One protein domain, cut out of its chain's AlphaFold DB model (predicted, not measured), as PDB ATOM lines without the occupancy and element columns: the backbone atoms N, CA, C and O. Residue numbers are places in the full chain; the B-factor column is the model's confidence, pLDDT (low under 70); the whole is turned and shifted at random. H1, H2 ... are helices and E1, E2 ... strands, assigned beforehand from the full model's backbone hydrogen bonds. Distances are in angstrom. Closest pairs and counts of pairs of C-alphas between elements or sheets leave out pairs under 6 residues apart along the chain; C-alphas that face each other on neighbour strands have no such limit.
ATOM      1  N   ALA A   8     205.224 116.657 138.332       83.75
ATOM      2  CA  ALA A   8     205.440 117.799 139.206       83.75
ATOM      3  C   ALA A   8     206.905 118.233 139.155       83.75
ATOM      4  O   ALA A   8     207.788 117.397 139.005       83.75
ATOM      5  N   TRP A   9     207.152 119.533 139.263       85.62
ATOM      6  CA  TRP A   9     208.478 120.138 139.274       85.62
ATOM      7  C   TRP A   9     208.603 121.063 140.469       85.62
ATOM      8  O   TRP A   9     207.642 121.750 140.825       85.62
ATOM      9  N   GLU A  10     209.791 121.106 141.056       83.69
ATOM     10  CA  GLU A  10     210.125 122.018 142.144       83.69
ATOM     11  C   GLU A  10     211.287 122.928 141.739       83.69
ATOM     12  O   GLU A  10     212.288 122.480 141.177       83.69
ATOM     13  N   TRP A  11     211.147 124.212 142.058       81.69
ATOM     14  CA  TRP A  11     212.167 125.237 141.857       81.69
ATOM     15  C   TRP A  11     212.561 125.828 143.199       81.69
ATOM     16  O   TRP A  11     211.704 126.182 144.019       81.69
ATOM     17  N   ARG A  12     213.871 125.923 143.422       69.19
ATOM     18  CA  ARG A  12     214.468 126.386 144.676       69.19
ATOM     19  C   ARG A  12     215.206 127.694 144.438       69.19
ATOM     20  O   ARG A  12     216.432 127.757 144.508       69.19
ATOM     21  N   ASP A  13     214.440 128.744 144.190       64.56
ATOM     22  CA  ASP A  13     214.977 130.057 143.860       64.56
ATOM     23  C   ASP A  13     214.919 130.959 145.105       64.56
ATOM     24  O   ASP A  13     213.930 131.635 145.376       64.56
ATOM     25  N   GLY A  14     215.996 130.991 145.899       58.72
ATOM     26  CA  GLY A  14     216.082 131.862 147.083       58.72
ATOM     27  C   GLY A  14     215.062 131.518 148.183       58.72
ATOM     28  O   GLY A  14     214.650 130.375 148.308       58.72
ATOM     29  N   GLN A  15     214.685 132.473 149.044       58.94
ATOM     30  CA  GLN A  15     213.826 132.245 150.230       58.94
ATOM     31  C   GLN A  15     212.421 131.665 149.950       58.94
ATOM     32  O   GLN A  15     211.725 131.310 150.905       58.94
ATOM     33  N   ASP A  16     212.024 131.541 148.683       64.69
ATOM     34  CA  ASP A  16     210.700 131.116 148.248       64.69
ATOM     35  C   ASP A  16     210.808 129.850 147.379       64.69
ATOM     36  O   ASP A  16     211.626 129.770 146.468       64.69
ATOM     37  N   ALA A  17     209.971 128.847 147.652       71.88
ATOM     38  CA  ALA A  17     209.890 127.631 146.838       71.88
ATOM     39  C   ALA A  17     208.700 127.734 145.889       71.88
ATOM     40  O   ALA A  17     207.628 128.205 146.290       71.88
ATOM     41  N   VAL A  18     208.864 127.270 144.656       81.12
ATOM     42  CA  VAL A  18     207.762 127.199 143.701       81.12
ATOM     43  C   VAL A  18     207.593 125.743 143.263       81.12
ATOM     44  O   VAL A  18     208.572 125.056 142.987       81.12
ATOM     45  N   THR A  19     206.354 125.262 143.218       84.44
ATOM     46  CA  THR A  19     206.018 123.928 142.707       84.44
ATOM     47  C   THR A  19     205.066 124.075 141.539       84.44
ATOM     48  O   THR A  19     204.068 124.788 141.653       84.44
ATOM     49  N   ALA A  20     205.329 123.376 140.442       83.81
ATOM     50  CA  ALA A  20     204.352 123.206 139.384       83.81
ATOM     51  C   ALA A  20     203.931 121.779 139.202       83.81
ATOM     52  O   ALA A  20     204.716 120.857 139.351       83.81
ATOM     53  N   THR A  21     202.688 121.604 138.797       84.25
ATOM     54  CA  THR A  21     202.158 120.306 138.417       84.25
ATOM     55  C   THR A  21     201.483 120.431 137.065       84.25
ATOM     56  O   THR A  21     200.698 121.356 136.865       84.25
ATOM     57  N   TRP A  22     201.798 119.514 136.155       82.19
ATOM     58  CA  TRP A  22     201.177 119.363 134.845       82.19
ATOM     59  C   TRP A  22     200.097 118.291 134.914       82.19
ATOM     60  O   TRP A  22     200.305 117.240 135.518       82.19
ATOM     61  N   GLN A  23     198.974 118.561 134.249       74.62
ATOM     62  CA  GLN A  23     197.694 117.849 134.328       74.62
ATOM     63  C   GLN A  23     196.916 118.121 135.616       74.62
ATOM     64  O   GLN A  23     196.805 117.258 136.485       74.62
ATOM     65  N   VAL A  24     196.362 119.331 135.738       67.94
ATOM     66  CA  VAL A  24     195.620 119.725 136.942       67.94
ATOM     67  C   VAL A  24     194.314 120.444 136.615       67.94
ATOM     68  O   VAL A  24     194.316 121.491 135.981       67.94
ATOM     69  N   ASP A  25     193.196 119.934 137.128       64.56
ATOM     70  CA  ASP A  25     191.835 120.337 136.741       64.56
ATOM     71  C   ASP A  25     191.301 121.605 137.450       64.56
ATOM     72  O   ASP A  25     190.275 121.583 138.133       64.56
ATOM     73  N   GLY A  26     191.995 122.737 137.293       64.06
ATOM     74  CA  GLY A  26     191.605 124.036 137.862       64.06
ATOM     75  C   GLY A  26     191.085 125.059 136.847       64.06
ATOM     76  O   GLY A  26     190.878 124.766 135.671       64.06
ATOM     77  N   TRP A  27     190.879 126.299 137.300       68.50
ATOM     78  CA  TRP A  27     190.435 127.406 136.442       68.50
ATOM     79  C   TRP A  27     191.620 128.294 136.052       68.50
ATOM     80  O   TRP A  27     192.246 128.836 136.958       68.50
ATOM     81  N   PRO A  28     191.921 128.492 134.755       65.81
ATOM     82  CA  PRO A  28     193.098 129.250 134.342       65.81
ATOM     83  C   PRO A  28     193.000 130.735 134.730       65.81
ATOM     84  O   PRO A  28     191.958 131.373 134.556       65.81
ATOM     85  N   ALA A  29     194.109 131.279 135.222       66.75
ATOM     86  CA  ALA A  29     194.341 132.686 135.498       66.75
ATOM     87  C   ALA A  29     194.800 133.421 134.226       66.75
ATOM     88  O   ALA A  29     195.409 132.831 133.335       66.75
ATOM     89  N   ASP A  30     194.505 134.719 134.140       63.19
ATOM     90  CA  ASP A  30     194.978 135.582 133.052       63.19
ATOM     91  C   ASP A  30     196.401 136.089 133.365       63.19
ATOM     92  O   ASP A  30     196.559 136.880 134.300       63.19
ATOM     93  N   CYS A  41     186.566 131.738 136.774       44.78
ATOM     94  CA  CYS A  41     185.941 131.955 135.457       44.78
ATOM     95  C   CYS A  41     184.523 132.529 135.728       44.78
ATOM     96  O   CYS A  41     183.551 131.792 135.869       44.78
ATOM     97  N   ARG A  42     184.401 133.853 135.933       44.72
ATOM     98  CA  ARG A  42     183.241 134.520 136.538       44.72
ATOM     99  C   ARG A  42     182.193 134.686 135.469       44.72
ATOM    100  O   ARG A  42     182.038 135.762 134.906       44.72
ATOM    101  N   SER A  43     181.445 133.617 135.228       49.88
ATOM    102  CA  SER A  43     180.357 133.547 134.257       49.88
ATOM    103  C   SER A  43     180.807 133.845 132.818       49.88
ATOM    104  O   SER A  43     181.772 134.559 132.545       49.88
ATOM    105  N   ALA A  44     180.059 133.344 131.842       50.66
ATOM    106  CA  ALA A  44     180.244 133.780 130.460       50.66
ATOM    107  C   ALA A  44     180.132 135.320 130.312       50.66
ATOM    108  O   ALA A  44     180.643 135.872 129.343       50.66
ATOM    109  N   LEU A  45     179.501 136.016 131.270       49.81
ATOM    110  CA  LEU A  45     179.239 137.454 131.235       49.81
ATOM    111  C   LEU A  45     180.503 138.309 131.434       49.81
ATOM    112  O   LEU A  45     180.762 139.179 130.607       49.81
ATOM    113  N   ALA A  46     181.317 138.057 132.467       50.88
ATOM    114  CA  ALA A  46     182.512 138.876 132.728       50.88
ATOM    115  C   ALA A  46     183.586 138.684 131.645       50.88
ATOM    116  O   ALA A  46     184.283 139.626 131.280       50.88
ATOM    117  N   ARG A  47     183.668 137.479 131.064       57.12
ATOM    118  CA  ARG A  47     184.571 137.187 129.939       57.12
ATOM    119  C   ARG A  47     184.118 137.858 128.643       57.12
ATOM    120  O   ARG A  47     184.939 138.452 127.951       57.12
ATOM    121  N   ARG A  48     182.807 137.861 128.364       58.28
ATOM    122  CA  ARG A  48     182.232 138.621 127.240       58.28
ATOM    123  C   ARG A  48     182.515 140.120 127.352       58.28
ATOM    124  O   ARG A  48     182.834 140.731 126.341       58.28
ATOM    125  N   GLN A  49     182.459 140.694 128.557       58.47
ATOM    126  CA  GLN A  49     182.793 142.110 128.787       58.47
ATOM    127  C   GLN A  49     184.265 142.450 128.486       58.47
ATOM    128  O   GLN A  49     184.578 143.610 128.246       58.47
ATOM    129  N   GLN A  50     185.149 141.450 128.446       54.06
ATOM    130  CA  GLN A  50     186.573 141.589 128.115       54.06
ATOM    131  C   GLN A  50     186.903 141.131 126.680       54.06
ATOM    132  O   GLN A  50     188.072 141.040 126.315       54.06
ATOM    133  N   GLY A  51     185.897 140.800 125.859       53.91
ATOM    134  CA  GLY A  51     186.098 140.286 124.497       53.91
ATOM    135  C   GLY A  51     186.619 138.843 124.428       53.91
ATOM    136  O   GLY A  51     187.006 138.377 123.357       53.91
ATOM    137  N   LEU A  52     186.619 138.116 125.549       50.25
ATOM    138  CA  LEU A  52     187.124 136.749 125.643       50.25
ATOM    139  C   LEU A  52     185.970 135.734 125.576       50.25
ATOM    140  O   LEU A  52     184.921 135.897 126.203       50.25
ATOM    141  N   GLY A  53     186.165 134.641 124.834       46.56
ATOM    142  CA  GLY A  53     185.200 133.534 124.773       46.56
ATOM    143  C   GLY A  53     185.055 132.796 126.118       46.56
ATOM    144  O   GLY A  53     185.927 132.932 126.978       46.56
ATOM    145  N   PRO A  54     183.983 132.006 126.333       46.31
ATOM    146  CA  PRO A  54     183.829 131.187 127.546       46.31
ATOM    147  C   PRO A  54     185.032 130.245 127.739       46.31
ATOM    148  O   PRO A  54     185.590 129.774 126.749       46.31
ATOM    149  N   CYS A  55     185.432 129.973 128.990       51.66
ATOM    150  CA  CYS A  55     186.459 128.966 129.303       51.66
ATOM    151  C   CYS A  55     185.970 127.612 128.747       51.66
ATOM    152  O   CYS A  55     184.951 127.106 129.213       51.66
ATOM    153  N   ARG A  56     186.615 127.074 127.699       52.97
ATOM    154  CA  ARG A  56     186.219 125.795 127.069       52.97
ATOM    155  C   ARG A  56     187.011 124.591 127.593       52.97
ATOM    156  O   ARG A  56     186.630 123.467 127.293       52.97
ATOM    157  N   THR A  57     188.079 124.825 128.355       59.78
ATOM    158  CA  THR A  57     189.004 123.800 128.860       59.78
ATOM    159  C   THR A  57     189.456 124.126 130.289       59.78
ATOM    160  O   THR A  57     189.561 125.313 130.621       59.78
ATOM    161  N   PRO A  58     189.708 123.106 131.132       67.88
ATOM    162  CA  PRO A  58     190.365 123.284 132.426       67.88
ATOM    163  C   PRO A  58     191.812 123.774 132.252       67.88
ATOM    164  O   PRO A  58     192.370 123.732 131.151       67.88
ATOM    165  N   ALA A  59     192.401 124.278 133.336       74.94
ATOM    166  CA  ALA A  59     193.833 124.545 133.405       74.94
ATOM    167  C   ALA A  59     194.633 123.252 133.151       74.94
ATOM    168  O   ALA A  59     194.127 122.148 133.313       74.94
ATOM    169  N   GLU A  60     195.881 123.395 132.720       80.31
ATOM    170  CA  GLU A  60     196.812 122.272 132.537       80.31
ATOM    171  C   GLU A  60     197.925 122.304 133.587       80.31
ATOM    172  O   GLU A  60     198.571 121.287 133.819       80.31
ATOM    173  N   TRP A  61     198.120 123.456 134.230       82.31
ATOM    174  CA  TRP A  61     199.159 123.714 135.210       82.31
ATOM    175  C   TRP A  61     198.575 124.254 136.510       82.31
ATOM    176  O   TRP A  61     197.721 125.144 136.488       82.31
ATOM    177  N   LYS A  62     199.090 123.766 137.637       85.00
ATOM    178  CA  LYS A  62     198.931 124.358 138.973       85.00
ATOM    179  C   LYS A  62     200.298 124.827 139.442       85.00
ATOM    180  O   LYS A  62     201.217 124.019 139.452       85.00
ATOM    181  N   ILE A  63     200.413 126.090 139.835       85.19
ATOM    182  CA  ILE A  63     201.642 126.723 140.323       85.19
ATOM    183  C   ILE A  63     201.423 127.139 141.771       85.19
ATOM    184  O   ILE A  63     200.513 127.909 142.066       85.19
ATOM    185  N   GLU A  64     202.243 126.645 142.686       85.62
ATOM    186  CA  GLU A  64     202.200 126.999 144.101       85.62
ATOM    187  C   GLU A  64     203.473 127.733 144.483       85.62
ATOM    188  O   GLU A  64     204.561 127.173 144.418       85.62
ATOM    189  N   ARG A  65     203.334 128.994 144.892       82.69
ATOM    190  CA  ARG A  65     204.438 129.815 145.390       82.69
ATOM    191  C   ARG A  65     204.388 129.872 146.898       82.69
ATOM    192  O   ARG A  65     203.408 130.347 147.472       82.69
ATOM    193  N   ARG A  66     205.459 129.449 147.546       84.12
ATOM    194  CA  ARG A  66     205.608 129.561 148.987       84.12
ATOM    195  C   ARG A  66     206.422 130.799 149.323       84.12
ATOM    196  O   ARG A  66     207.616 130.817 149.069       84.12
ATOM    197  N   ARG A  67     205.774 131.792 149.937       82.19
ATOM    198  CA  ARG A  67     206.411 133.000 150.483       82.19
ATOM    199  C   ARG A  67     206.404 132.949 152.002       82.19
ATOM    200  O   ARG A  67     205.399 133.271 152.648       82.19
ATOM    201  N   GLY A  68     207.499 132.462 152.585       81.56
ATOM    202  CA  GLY A  68     207.582 132.150 154.015       81.56
ATOM    203  C   GLY A  68     206.499 131.153 154.469       81.56
ATOM    204  O   GLY A  68     206.560 129.960 154.163       81.56
ATOM    205  N   ALA A  69     205.500 131.640 155.214       81.38
ATOM    206  CA  ALA A  69     204.383 130.835 155.730       81.38
ATOM    207  C   ALA A  69     203.129 130.829 154.830       81.38
ATOM    208  O   ALA A  69     202.166 130.130 155.141       81.38
ATOM    209  N   ARG A  70     203.101 131.617 153.747       82.56
ATOM    210  CA  ARG A  70     201.948 131.707 152.837       82.56
ATOM    211  C   ARG A  70     202.191 130.888 151.576       82.56
ATOM    212  O   ARG A  70     203.305 130.880 151.062       82.56
ATOM    213  N   ILE A  71     201.138 130.239 151.084       82.81
ATOM    214  CA  ILE A  71     201.125 129.555 149.788       82.81
ATOM    215  C   ILE A  71     200.135 130.287 148.887       82.81
ATOM    216  O   ILE A  71     198.967 130.446 149.240       82.81
ATOM    217  N   GLU A  72     200.615 130.742 147.738       81.31
ATOM    218  CA  GLU A  72     199.804 131.324 146.676       81.31
ATOM    219  C   GLU A  72     199.656 130.293 145.557       81.31
ATOM    220  O   GLU A  72     200.634 129.937 144.902       81.31
ATOM    221  N   THR A  73     198.436 129.804 145.344       80.19
ATOM    222  CA  THR A  73     198.128 128.827 144.291       80.19
ATOM    223  C   THR A  73     197.532 129.522 143.071       80.19
ATOM    224  O   THR A  73     196.486 130.159 143.165       80.19
ATOM    225  N   SER A  74     198.161 129.353 141.915       78.12
ATOM    226  CA  SER A  74     197.714 129.863 140.618       78.12
ATOM    227  C   SER A  74     197.557 128.714 139.621       78.12
ATOM    228  O   SER A  74     198.106 127.633 139.809       78.12
ATOM    229  N   TRP A  75     196.768 128.923 138.575       79.75
ATOM    230  CA  TRP A  75     196.376 127.879 137.629       79.75
ATOM    231  C   TRP A  75     196.502 128.418 136.213       79.75
ATOM    232  O   TRP A  75     196.064 129.537 135.971       79.75
ATOM    233  N   TYR A  76     197.059 127.658 135.271       76.56
ATOM    234  CA  TYR A  76     197.333 128.153 133.915       76.56
ATOM    235  C   TYR A  76     197.052 127.105 132.844       76.56
ATOM    236  O   TYR A  76     197.167 125.901 133.070       76.56
ATOM    237  N   CYS A  77     196.713 127.565 131.642       76.00
ATOM    238  CA  CYS A  77     196.844 126.756 130.430       76.00
ATOM    239  C   CYS A  77     198.311 126.774 129.969       76.00
ATOM    240  O   CYS A  77     198.989 127.780 130.159       76.00
ATOM    241  N   THR A  78     198.802 125.720 129.309       75.94
ATOM    242  CA  THR A  78     200.215 125.628 128.873       75.94
ATOM    243  C   THR A  78     200.637 126.804 127.990       75.94
ATOM    244  O   THR A  78     201.769 127.264 128.067       75.94
ATOM    245  N   ARG A  79     199.722 127.330 127.163       72.00
ATOM    246  CA  ARG A  79     199.992 128.481 126.278       72.00
ATOM    247  C   ARG A  79     200.099 129.822 127.005       72.00
ATOM    248  O   ARG A  79     200.644 130.760 126.434       72.00
ATOM    249  N   ASP A  80     199.561 129.897 128.216       71.12
ATOM    250  CA  ASP A  80     199.433 131.120 129.006       71.12
ATOM    251  C   ASP A  80     200.311 131.079 130.269       71.12
ATOM    252  O   ASP A  80     200.264 132.006 131.075       71.12
ATOM    253  N   LEU A  81     201.104 130.015 130.452       74.31
ATOM    254  CA  LEU A  81     202.020 129.873 131.575       74.31
ATOM    255  C   LEU A  81     203.148 130.913 131.442       74.31
ATOM    256  O   LEU A  81     203.871 130.897 130.441       74.31
ATOM    257  N   PRO A  82     203.316 131.833 132.411       74.81
ATOM    258  CA  PRO A  82     204.405 132.801 132.372       74.81
ATOM    259  C   PRO A  82     205.763 132.101 132.295       74.81
ATOM    260  O   PRO A  82     205.965 131.060 132.916       74.81
ATOM    261  N   SER A  83     206.737 132.685 131.595       74.94
ATOM    262  CA  SER A  83     208.089 132.107 131.510       74.94
ATOM    263  C   SER A  83     208.787 132.020 132.870       74.94
ATOM    264  O   SER A  83     209.649 131.176 133.059       74.94
ATOM    265  N   THR A  84     208.402 132.880 133.817       73.69
ATOM    266  CA  THR A  84     208.864 132.870 135.215       73.69
ATOM    267  C   THR A  84     208.165 131.822 136.087       73.69
ATOM    268  O   THR A  84     208.524 131.661 137.246       73.69
ATOM    269  N   GLU A  85     207.132 131.159 135.566       73.69
ATOM    270  CA  GLU A  85     206.363 130.099 136.240       73.69
ATOM    271  C   GLU A  85     206.402 128.775 135.471       73.69
ATOM    272  O   GLU A  85     205.894 127.757 135.936       73.69
ATOM    273  N   SER A  86     206.985 128.794 134.276       74.44
ATOM    274  CA  SER A  86     207.275 127.603 133.494       74.44
ATOM    275  C   SER A  86     208.442 126.867 134.133       74.44
ATOM    276  O   SER A  86     209.356 127.546 134.594       74.44
ATOM    277  N   PRO A  87     208.469 125.522 134.112       73.62
ATOM    278  CA  PRO A  87     209.657 124.786 134.511       73.62
ATOM    279  C   PRO A  87     210.896 125.260 133.750       73.62
ATOM    280  O   PRO A  87     210.957 125.047 132.535       73.62
ATOM    281  N   PRO A  88     211.879 125.912 134.409       72.81
ATOM    282  CA  PRO A  88     213.192 126.099 133.831       72.81
ATOM    283  C   PRO A  88     213.872 124.758 133.570       72.81
ATOM    284  O   PRO A  88     213.450 123.692 134.020       72.81
ATOM    285  N   ILE A  89     214.949 124.826 132.796       72.12
ATOM    286  CA  ILE A  89     215.692 123.647 132.352       72.12
ATOM    287  C   ILE A  89     216.371 122.887 133.503       72.12
ATOM    288  O   ILE A  89     216.674 121.708 133.358       72.12
ATOM    289  N   ASP A  90     216.611 123.559 134.625       73.00
ATOM    290  CA  ASP A  90     217.241 123.046 135.843       73.00
ATOM    291  C   ASP A  90     216.230 122.610 136.918       73.00
ATOM    292  O   ASP A  90     216.623 122.233 138.018       73.00
ATOM    293  N   ALA A  91     214.935 122.623 136.598       76.31
ATOM    294  CA  ALA A  91     213.882 122.109 137.460       76.31
ATOM    295  C   ALA A  91     214.034 120.607 137.740       76.31
ATOM    296  O   ALA A  91     214.162 119.809 136.808       76.31
ATOM    297  N   GLU A  92     213.901 120.200 139.002       78.75
ATOM    298  CA  GLU A  92     213.838 118.781 139.360       78.75
ATOM    299  C   GLU A  92     212.386 118.292 139.311       78.75
ATOM    300  O   GLU A  92     211.488 118.918 139.878       78.75
ATOM    301  N   GLN A  93     212.151 117.171 138.620       81.19
ATOM    302  CA  GLN A  93     210.863 116.482 138.666       81.19
ATOM    303  C   GLN A  93     210.735 115.742 140.004       81.19
ATOM    304  O   GLN A  93     211.654 115.011 140.383       81.19
ATOM    305  N   VAL A  94     209.606 115.914 140.692       75.56
ATOM    306  CA  VAL A  94     209.318 115.346 142.023       75.56
ATOM    307  C   VAL A  94     208.157 114.361 142.011       75.56
ATOM    308  O   VAL A  94     207.265 114.485 141.137       75.56
TER     309      VAL A  94
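AT A GLANCE: This is residues 8 to 30 and 41 to 94 of the 94 residues of an uncharacterized protein of Streptomyces sp. CB01883 (UniProt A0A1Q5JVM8). A twisted sheet of four strands, two hairpins side by side, forms the main body, and a small helix, H1, lies well away from it at the far end of the long axis. The unnamed tail, residues 77 to 94, passes over one face of the sheet and comes back to E1, where residues 92 to 93 pair antiparallel with residues 9 to 10. The printed part has 77 residues, with E1, E2, H1, E3 and E4 along the chain; the sheet's order is E1, E2, E3, E4, all antiparallel. The class is mixed, helices and strands, though named elements hold 34 residues, under half. The whole is only just loose, close to compact, with a radius of gyration of the C-alphas of 14.0 A, and elongated, spanning 40 by 24 by 19 A.

HOW THE PARTS SIT: E1, residues 8 to 13, and E2, residues 16 to 22, form a hairpin at 160 degrees, with N 9 and O 20 at 2.8 A. E2 is the antiparallel neighbour of E3, residues 61 to 67, at 169 degrees; N 64 and O 19 are 2.8 A apart. E3 and E4, residues 70 to 76, form a hairpin at 159 degrees, with N 63 and O 74 at 2.8 A. E1 and E4 are edge strands. H1, residues 43 to 49, is not on the sheet; 2 of its 3 O i to N i+4 pairs are within hydrogen-bond range.

IN THESE COORDINATES: E1 begins at C-alpha 8 (205.440, 117.799, 139.206) and is 16.2 A long. E2 measures 20.2 A, H1 10.4 A, E3 19.3 A and E4 19.8 A, from first to last C-alpha. E4 ends at C-alpha 76 (197.333, 128.153, 133.915).

THE WHOLE: The C-alphas farthest apart, Leu 45 and Asp 90, are 40.9 A apart. Residues 31 to 40 are not printed; C-alphas 30 and 41 are 10.0 A apart across the cut. The link from H1 to E3 is long. Confidence is under 70 at residues 12 to 16, 24 to 30 and 41 to 58.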